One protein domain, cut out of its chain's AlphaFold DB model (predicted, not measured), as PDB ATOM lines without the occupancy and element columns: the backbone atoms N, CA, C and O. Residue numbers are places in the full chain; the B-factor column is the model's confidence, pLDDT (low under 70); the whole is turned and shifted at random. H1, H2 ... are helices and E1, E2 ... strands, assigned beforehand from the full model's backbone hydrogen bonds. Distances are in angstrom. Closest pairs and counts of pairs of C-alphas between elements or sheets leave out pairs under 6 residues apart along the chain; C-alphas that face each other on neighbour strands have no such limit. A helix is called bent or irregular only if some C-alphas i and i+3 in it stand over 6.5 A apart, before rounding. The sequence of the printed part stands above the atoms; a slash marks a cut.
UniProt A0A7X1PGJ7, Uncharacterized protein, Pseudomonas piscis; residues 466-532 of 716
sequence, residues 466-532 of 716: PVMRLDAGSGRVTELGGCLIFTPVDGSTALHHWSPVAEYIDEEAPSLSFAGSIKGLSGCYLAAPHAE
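This is residues 466 to 532 of the 716 residues of an uncharacterized protein of Pseudomonas piscis (UniProt A0A7X1PGJ7). Picture a small, twisted slab of four antiparallel strands, with a loop holding two one-turn helices, H1 and H2, inserted between strands E3 and E4 and set off from the sheet, and a tail with no named element, residues 516 to 532, after E4. Three strands in a row, E1, E2 and E3, fold back on one another, and the short E4 completes the sheet beside E3. The printed part has 67 residues, under half of them in named elements, which come along the chain as E1 E2 E3 H1 H2 E4. The sheet's order is E1 - E2 - E3 - E4, and the class is mixed, helices and strands. The whole is compact, with a radius of gyration of the C-alphas of 11.4 A and spans of 30 by 28 by 17 A.

Start at E3, residues 483 to 488, an inner strand. On one side of it find E2, residues 475 to 480, antiparallel at 155 degrees, with N 478 and O 485 2.8 A apart, within hydrogen-bond range. Next to E2 look for the edge strand E1, residues 467 to 471, antiparallel at 156 degrees, where N 469 and O 477 are 2.8 A apart. E1, E2 and E3 form a meander, each strand the antiparallel neighbour of the one before, and both E1 and E2 and E2 and E3 are hairpins. On the other side of E3 is the second edge strand, E4, residues 513 to 515, antiparallel at 158 degrees, with N 484 and O 515 2.8 A apart. From edge to edge the strands' lines turn by 68 degrees. Now look away from the sheet to H1, residues 495 to 498, only just not on the sheet, with 4 pairs of C-alphas within 10 A. H2, residues 502 to 505, is not on it, with 0 such pairs. The two helices are close but not clearly touching: their closest C-alphas, those of His 496 and Ala 502, are 6.8 A apart. Both are too short for an O i to N i+4 pair, and each has its one O i to N i+3 pair within range.

Find C-alpha 483 at (408.766, 457.010, 648.319); from there E3 runs 16.1 A to Pro 488. E2 measures 15.8 A and E1 11.3 A, the latter beginning at C-alpha 467, (402.055, 458.725, 640.300). E4 is 6.9 A long and ends at C-alpha 515, (410.044, 451.984, 650.521). H1 is neither bent nor irregular, but only just: C-alphas 495 and 498 are 6.1 A apart. H2 measures 5.3 A.

The two C-alphas farthest apart are those of Gly 481 and Glu 532, 33.3 A. The printed part has no cut, and no link between named elements is long. Watch the B-factor column at residues 491 to 492 and 527 to 532, where the model's pLDDT is under 70; the mean of the printed part is 83.6.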
ATOM      1  N   PRO A 466     400.825 461.742 643.745       87.62
ATOM      2  CA  PRO A 466     400.807 460.294 643.617       87.62
ATOM      3  C   PRO A 466     400.817 459.876 642.133       87.62
ATOM      4  O   PRO A 466     399.848 460.114 641.415       87.62
ATOM      5  N   VAL A 467     401.904 459.251 641.671       86.56
ATOM      6  CA  VAL A 467     402.055 458.725 640.300       86.56
ATOM      7  C   VAL A 467     402.106 457.204 640.339       86.56
ATOM      8  O   VAL A 467     403.003 456.616 640.941       86.56
ATOM      9  N   MET A 468     401.143 456.541 639.704       87.56
ATOM     10  CA  MET A 468     401.126 455.080 639.645       87.56
ATOM     11  C   MET A 468     402.332 454.565 638.848       87.56
ATOM     12  O   MET A 468     402.584 455.009 637.733       87.56
ATOM     13  N   ARG A 469     403.079 453.621 639.429       85.38
ATOM     14  CA  ARG A 469     404.245 452.967 638.810       85.38
ATOM     15  C   ARG A 469     403.993 451.508 638.446       85.38
ATOM     16  O   ARG A 469     404.648 450.982 637.554       85.38
ATOM     17  N   LEU A 470     403.088 450.842 639.161       86.56
ATOM     18  CA  LEU A 470     402.763 449.430 638.961       86.56
ATOM     19  C   LEU A 470     401.323 449.161 639.405       86.56
ATOM     20  O   LEU A 470     400.969 449.531 640.527       86.56
ATOM     21  N   ASP A 471     400.543 448.452 638.588       85.81
ATOM     22  CA  ASP A 471     399.284 447.827 639.009       85.81
ATOM     23  C   ASP A 471     399.424 446.306 638.887       85.81
ATOM     24  O   ASP A 471     399.544 445.753 637.798       85.81
ATOM     25  N   ALA A 472     399.470 445.613 640.024       79.62
ATOM     26  CA  ALA A 472     399.659 444.165 640.057       79.62
ATOM     27  C   ALA A 472     398.331 443.390 640.172       79.62
ATOM     28  O   ALA A 472     398.339 442.174 640.387       79.62
ATOM     29  N   GLY A 473     397.186 444.082 640.115       79.50
ATOM     30  CA  GLY A 473     395.848 443.526 640.327       79.50
ATOM     31  C   GLY A 473     395.518 443.175 641.785       79.50
ATOM     32  O   GLY A 473     394.348 443.063 642.136       79.50
ATOM     33  N   SER A 474     396.516 443.005 642.659       78.56
ATOM     34  CA  SER A 474     396.354 442.842 644.117       78.56
ATOM     35  C   SER A 474     396.632 444.106 644.926       78.56
ATOM     36  O   SER A 474     396.519 444.120 646.154       78.56
ATOM     37  N   GLY A 475     396.976 445.172 644.221       85.50
ATOM     38  CA  GLY A 475     397.248 446.488 644.751       85.50
ATOM     39  C   GLY A 475     398.109 447.265 643.768       85.50
ATOM     40  O   GLY A 475     398.536 446.749 642.731       85.50
ATOM     41  N   ARG A 476     398.376 448.515 644.123       91.19
ATOM     42  CA  ARG A 476     399.085 449.480 643.287       91.19
ATOM     43  C   ARG A 476     400.329 449.970 643.997       91.19
ATOM     44  O   ARG A 476     400.302 450.188 645.207       91.19
ATOM     45  N   VAL A 477     401.411 450.168 643.253       92.25
ATOM     46  CA  VAL A 477     402.590 450.893 643.735       92.25
ATOM     47  C   VAL A 477     402.557 452.290 643.149       92.25
ATOM     48  O   VAL A 477     402.509 452.460 641.932       92.25
ATOM     49  N   THR A 478     402.582 453.281 644.029       92.62
ATOM     50  CA  THR A 478     402.534 454.700 643.682       92.62
ATOM     51  C   THR A 478     403.813 455.377 644.141       92.62
ATOM     52  O   THR A 478     404.258 455.144 645.261       92.62
ATOM     53  N   GLU A 479     404.417 456.196 643.292       91.56
ATOM     54  CA  GLU A 479     405.501 457.085 643.683       91.56
ATOM     55  C   GLU A 479     404.946 458.399 644.224       91.56
ATOM     56  O   GLU A 479     404.049 458.990 643.623       91.56
ATOM     57  N   LEU A 480     405.477 458.842 645.361       91.50
ATOM     58  CA  LEU A 480     405.150 460.117 645.981       91.50
ATOM     59  C   LEU A 480     406.264 460.538 646.945       91.50
ATOM     60  O   LEU A 480     406.606 459.781 647.857       91.50
ATOM     61  N   GLY A 481     406.788 461.758 646.797       88.00
ATOM     62  CA  GLY A 481     407.661 462.392 647.794       88.00
ATOM     63  C   GLY A 481     408.889 461.552 648.156       88.00
ATOM     64  O   GLY A 481     409.184 461.339 649.331       88.00
ATOM     65  N   GLY A 482     409.553 460.986 647.149       90.06
ATOM     66  CA  GLY A 482     410.743 460.151 647.301       90.06
ATOM     67  C   GLY A 482     410.456 458.723 647.762       90.06
ATOM     68  O   GLY A 482     411.392 457.994 648.096       90.06
ATOM     69  N   CYS A 483     409.189 458.316 647.831       94.00
ATOM     70  CA  CYS A 483     408.766 457.010 648.319       94.00
ATOM     71  C   CYS A 483     407.996 456.251 647.238       94.00
ATOM     72  O   CYS A 483     407.197 456.826 646.509       94.00
ATOM     73  N   LEU A 484     408.169 454.934 647.203       94.31
ATOM     74  CA  LEU A 484     407.250 454.000 646.569       94.31
ATOM     75  C   LEU A 484     406.327 453.423 647.638       94.31
ATOM     76  O   LEU A 484     406.782 452.881 648.648       94.31
ATOM     77  N   ILE A 485     405.030 453.560 647.397       95.00
ATOM     78  CA  ILE A 485     403.961 453.280 648.344       95.00
ATOM     79  C   ILE A 485     403.066 452.196 647.759       95.00
ATOM     80  O   ILE A 485     402.422 452.400 646.731       95.00
ATOM     81  N   PHE A 486     403.016 451.038 648.409       94.12
ATOM     82  CA  PHE A 486     402.071 449.983 648.057       94.12
ATOM     83  C   PHE A 486     400.726 450.200 648.757       94.12
ATOM     84  O   PHE A 486     400.677 450.281 649.987       94.12
ATOM     85  N   THR A 487     399.656 450.233 647.961       92.38
ATOM     86  CA  THR A 487     398.257 450.365 648.389       92.38
ATOM     87  C   THR A 487     397.465 449.116 647.970       92.38
ATOM     88  O   THR A 487     397.468 448.788 646.783       92.38
ATOM     89  N   PRO A 488     396.785 448.407 648.890       88.12
ATOM     90  CA  PRO A 488     395.909 447.275 648.550       88.12
ATOM     91  C   PRO A 488     394.703 447.672 647.668       88.12
ATOM     92  O   PRO A 488     394.289 448.827 647.696       88.12
ATOM     93  N   VAL A 489     394.110 446.716 646.928       81.69
ATOM     94  CA  VAL A 489     393.004 446.951 645.953       81.69
ATOM     95  C   VAL A 489     391.824 447.745 646.526       81.69
ATOM     96  O   VAL A 489     391.297 448.622 645.849       81.69
ATOM     97  N   ASP A 490     391.428 447.461 647.765       71.31
ATOM     98  CA  ASP A 490     390.208 448.015 648.368       71.31
ATOM     99  C   ASP A 490     390.431 449.371 649.073       71.31
ATOM    100  O   ASP A 490     389.538 449.889 649.741       71.31
ATOM    101  N   GLY A 491     391.628 449.958 648.957       62.19
ATOM    102  CA  GLY A 491     391.974 451.211 649.623       62.19
ATOM    103  C   GLY A 491     391.531 452.443 648.837       62.19
ATOM    104  O   GLY A 491     392.213 452.852 647.899       62.19
ATOM    105  N   SER A 492     390.448 453.100 649.261       59.72
ATOM    106  CA  SER A 492     390.241 454.512 648.917       59.72
ATOM    107  C   SER A 492     391.296 455.355 649.641       59.72
ATOM    108  O   SER A 492     391.419 455.293 650.867       59.72
ATOM    109  N   THR A 493     392.090 456.136 648.910       74.44
ATOM    110  CA  THR A 493     393.149 456.970 649.494       74.44
ATOM    111  C   THR A 493     392.749 458.439 649.483       74.44
ATOM    112  O   THR A 493     393.120 459.213 648.601       74.44
ATOM    113  N   ALA A 494     391.993 458.842 650.509       84.75
ATOM    114  CA  ALA A 494     391.856 460.255 650.846       84.75
ATOM    115  C   ALA A 494     393.242 460.878 651.100       84.75
ATOM    116  O   ALA A 494     394.210 460.178 651.401       84.75
ATOM    117  N   LEU A 495     393.353 462.205 650.996       84.44
ATOM    118  CA  LEU A 495     394.639 462.901 651.097       84.44
ATOM    119  C   LEU A 495     395.417 462.552 652.380       84.44
ATOM    120  O   LEU A 495     396.617 462.288 652.330       84.44
ATOM    121  N   HIS A 496     394.740 462.500 653.528       86.06
ATOM    122  CA  HIS A 496     395.374 462.190 654.810       86.06
ATOM    123  C   HIS A 496     395.771 460.712 654.953       86.06
ATOM    124  O   HIS A 496     396.668 460.416 655.742       86.06
ATOM    125  N   HIS A 497     395.187 459.799 654.161       90.69
ATOM    126  CA  HIS A 497     395.531 458.367 654.172       90.69
ATOM    127  C   HIS A 497     396.964 458.101 653.701       90.69
ATOM    128  O   HIS A 497     397.526 457.064 654.035       90.69
ATOM    129  N   TRP A 498     397.589 459.038 652.982       91.75
ATOM    130  CA  TRP A 498     398.981 458.931 652.531       91.75
ATOM    131  C   TRP A 498     400.018 459.090 653.658       91.75
ATOM    132  O   TRP A 498     401.216 458.949 653.421       91.75
ATOM    133  N   SER A 499     399.583 459.382 654.889       93.19
ATOM    134  CA  SER A 499     400.473 459.530 656.040       93.19
ATOM    135  C   SER A 499     400.839 458.175 656.659       93.19
ATOM    136  O   SER A 499     399.945 457.360 656.889       93.19
ATOM    137  N   PRO A 500     402.104 457.944 657.065       94.56
ATOM    138  CA  PRO A 500     402.486 456.746 657.817       94.56
ATOM    139  C   PRO A 500     401.719 456.532 659.129       94.56
ATOM    140  O   PRO A 500     401.657 455.404 659.612       94.56
ATOM    141  N   VAL A 501     401.154 457.592 659.724       94.56
ATOM    142  CA  VAL A 501     400.367 457.483 660.964       94.56
ATOM    143  C   VAL A 501     398.888 457.178 660.722       94.56
ATOM    144  O   VAL A 501     398.202 456.823 661.676       94.56
ATOM    145  N   ALA A 502     398.396 457.301 659.480       92.69
ATOM    146  CA  ALA A 502     396.970 457.212 659.162       92.69
ATOM    147  C   ALA A 502     396.359 455.872 659.595       92.69
ATOM    148  O   ALA A 502     395.334 455.871 660.268       92.69
ATOM    149  N   GLU A 503     397.054 454.755 659.330       92.12
ATOM    150  CA  GLU A 503     396.609 453.390 659.680       92.12
ATOM    151  C   GLU A 503     396.379 453.159 661.188       92.12
ATOM    152  O   GLU A 503     395.831 452.134 661.584       92.12
ATOM    153  N   TYR A 504     396.828 454.085 662.041       93.31
ATOM    154  CA  TYR A 504     396.714 453.994 663.498       93.31
ATOM    155  C   TYR A 504     395.719 454.981 664.114       93.31
ATOM    156  O   TYR A 504     395.432 454.871 665.305       93.31
ATOM    157  N   ILE A 505     395.254 455.966 663.344       90.56
ATOM    158  CA  ILE A 505     394.366 457.035 663.827       90.56
ATOM    159  C   ILE A 505     393.012 457.044 663.118       90.56
ATOM    160  O   ILE A 505     392.076 457.650 663.631       90.56
ATOM    161  N   ASP A 506     392.913 456.390 661.962       88.88
ATOM    162  CA  ASP A 506     391.711 456.321 661.143       88.88
ATOM    163  C   ASP A 506     391.434 454.857 660.776       88.88
ATOM    164  O   ASP A 506     392.265 454.196 660.152       88.88
ATOM    165  N   GLU A 507     390.279 454.337 661.197       87.31
ATOM    166  CA  GLU A 507     389.878 452.948 660.940       87.31
ATOM    167  C   GLU A 507     389.624 452.679 659.448       87.31
ATOM    168  O   GLU A 507     389.703 451.529 659.012       87.31
ATOM    169  N   GLU A 508     389.348 453.723 658.659       88.94
ATOM    170  CA  GLU A 508     389.138 453.628 657.212       88.94
ATOM    171  C   GLU A 508     390.455 453.707 656.418       88.94
ATOM    172  O   GLU A 508     390.470 453.432 655.212       88.94
ATOM    173  N   ALA A 509     391.575 454.058 657.063       89.25
ATOM    174  CA  ALA A 509     392.852 454.203 656.378       89.25
ATOM    175  C   ALA A 509     393.454 452.836 655.988       89.25
ATOM    176  O   ALA A 509     393.605 451.943 656.829       89.25
ATOM    177  N   PRO A 510     393.876 452.652 654.722       90.00
ATOM    178  CA  PRO A 510     394.526 451.421 654.296       90.00
ATOM    179  C   PRO A 510     395.925 451.268 654.914       90.00
ATOM    180  O   PRO A 510     396.654 452.235 655.131       90.00
ATOM    181  N   SER A 511     396.354 450.019 655.111       90.12
ATOM    182  CA  SER A 511     397.723 449.699 655.536       90.12
ATOM    183  C   SER A 511     398.715 449.887 654.378       90.12
ATOM    184  O   SER A 511     398.899 448.986 653.553       90.12
ATOM    185  N   LEU A 512     399.396 451.034 654.330       93.44
ATOM    186  CA  LEU A 512     400.309 451.416 653.242       93.44
ATOM    187  C   LEU A 512     401.763 450.991 653.482       93.44
ATOM    188  O   LEU A 512     402.344 451.328 654.510       93.44
ATOM    189  N   SER A 513     402.422 450.307 652.545       93.62
ATOM    190  CA  SER A 513     403.858 449.976 652.696       93.62
ATOM    191  C   SER A 513     404.752 450.987 651.985       93.62
ATOM    192  O   SER A 513     404.575 451.195 650.794       93.62
ATOM    193  N   PHE A 514     405.730 451.562 652.692       95.69
ATOM    194  CA  PHE A 514     406.636 452.595 652.174       95.69
ATOM    195  C   PHE A 514     408.042 452.027 651.955       95.69
ATOM    196  O   PHE A 514     408.583 451.339 652.825       95.69
ATOM    197  N   ALA A 515     408.657 452.335 650.816       95.25
ATOM    198  CA  ALA A 515     410.044 451.984 650.521       95.25
ATOM    199  C   ALA A 515     410.692 452.984 649.558       95.25
ATOM    200  O   ALA A 515     410.010 453.634 648.782       95.25
ATOM    201  N   GLY A 516     412.025 453.056 649.542       91.94
ATOM    202  CA  GLY A 516     412.762 453.878 648.568       91.94
ATOM    203  C   GLY A 516     412.959 453.202 647.206       91.94
ATOM    204  O   GLY A 516     413.534 453.790 646.303       91.94
ATOM    205  N   SER A 517     412.547 451.938 647.059       91.25
ATOM    206  CA  SER A 517     412.671 451.166 645.816       91.25
ATOM    207  C   SER A 517     411.637 450.038 645.759       91.25
ATOM    208  O   SER A 517     411.168 449.563 646.798       91.25
ATOM    209  N   ILE A 518     411.335 449.552 644.549       87.62
ATOM    210  CA  ILE A 518     410.433 448.406 644.332       87.62
ATOM    211  C   ILE A 518     410.935 447.172 645.100       87.62
ATOM    212  O   ILE A 518     410.151 446.439 645.703       87.62
ATOM    213  N   LYS A 519     412.259 446.961 645.144       87.31
ATOM    214  CA  LYS A 519     412.884 445.884 645.926       87.31
ATOM    215  C   LYS A 519     412.613 446.032 647.425       87.31
ATOM    216  O   LYS A 519     412.360 445.035 648.099       87.31
ATOM    217  N   GLY A 520     412.623 447.263 647.940       89.06
ATOM    218  CA  GLY A 520     412.340 447.555 649.345       89.06
ATOM    219  C   GLY A 520     410.921 447.167 649.776       89.06
ATOM    220  O   GLY A 520     410.728 446.750 650.916       89.06
ATOM    221  N   LEU A 521     409.952 447.161 648.853       88.06
ATOM    222  CA  LEU A 521     408.587 446.678 649.113       88.06
ATOM    223  C   LEU A 521     408.502 445.159 649.342       88.06
ATOM    224  O   LEU A 521     407.433 444.645 649.666       88.06
ATOM    225  N   SER A 522     409.605 444.418 649.183       86.38
ATOM    226  CA  SER A 522     409.708 442.996 649.545       86.38
ATOM    227  C   SER A 522     408.641 442.099 648.895       86.38
ATOM    228  O   SER A 522     408.243 441.079 649.455       86.38
ATOM    229  N   GLY A 523     408.166 442.482 647.704       80.38
ATOM    230  CA  GLY A 523     407.179 441.723 646.937       80.38
ATOM    231  C   GLY A 523     405.762 441.723 647.518       80.38
ATOM    232  O   GLY A 523     404.974 440.867 647.122       80.38
ATOM    233  N   CYS A 524     405.408 442.643 648.429       81.06
ATOM    234  CA  CYS A 524     404.030 442.749 648.940       81.06
ATOM    235  C   CYS A 524     402.993 442.962 647.820       81.06
ATOM    236  O   CYS A 524     401.897 442.412 647.888       81.06
ATOM    237  N   TYR A 525     403.395 443.635 646.740       80.00
ATOM    238  CA  TYR A 525     402.614 443.844 645.521       80.00
ATOM    239  C   TYR A 525     402.425 442.586 644.655       80.00
ATOM    240  O   TYR A 525     401.676 442.619 643.694       80.00
ATOM    241  N   LEU A 526     403.081 441.460 644.960       75.25
ATOM    242  CA  LEU A 526     402.942 440.208 644.200       75.25
ATOM    243  C   LEU A 526     401.911 439.240 644.802       75.25
ATOM    244  O   LEU A 526     401.756 438.124 644.298       75.25
ATOM    245  N   ALA A 527     401.246 439.599 645.907       64.88
ATOM    246  CA  ALA A 527     400.213 438.746 646.494       64.88
ATOM    247  C   ALA A 527     399.098 438.503 645.461       64.88
ATOM    248  O   ALA A 527     398.729 439.417 644.747       64.88
ATOM    249  N   ALA A 528     398.583 437.282 645.309       49.28
ATOM    250  CA  ALA A 528     397.541 437.012 644.314       49.28
ATOM    251  C   ALA A 528     396.146 437.413 644.852       49.28
ATOM    252  O   ALA A 528     395.863 437.085 646.008       49.28
ATOM    253  N   PRO A 529     395.240 438.001 644.040       43.59
ATOM    254  CA  PRO A 529     393.966 438.565 644.518       43.59
ATOM    255  C   PRO A 529     392.942 437.561 645.086       43.59
ATOM    256  O   PRO A 529     391.896 437.967 645.579       43.59
ATOM    257  N   HIS A 530     393.185 436.247 645.020       42.03
ATOM    258  CA  HIS A 530     392.152 435.232 645.302       42.03
ATOM    259  C   HIS A 530     392.600 434.074 646.193       42.03
ATOM    260  O   HIS A 530     392.029 432.984 646.148       42.03
ATOM    261  N   ALA A 531     393.606 434.279 647.036       36.88
ATOM    262  CA  ALA A 531     393.785 433.376 648.159       36.88
ATOM    263  C   ALA A 531     393.076 433.986 649.367       36.88
ATOM    264  O   ALA A 531     393.578 434.949 649.940       36.88
ATOM    265  N   GLU A 532     391.938 433.406 649.756       35.22
ATOM    266  CA  GLU A 532     391.386 433.505 651.111       35.22
ATOM    267  C   GLU A 532     392.473 433.096 652.122       35.22
ATOM    268  O   GLU A 532     392.545 431.966 652.606       35.22
TER     269      GLU A 532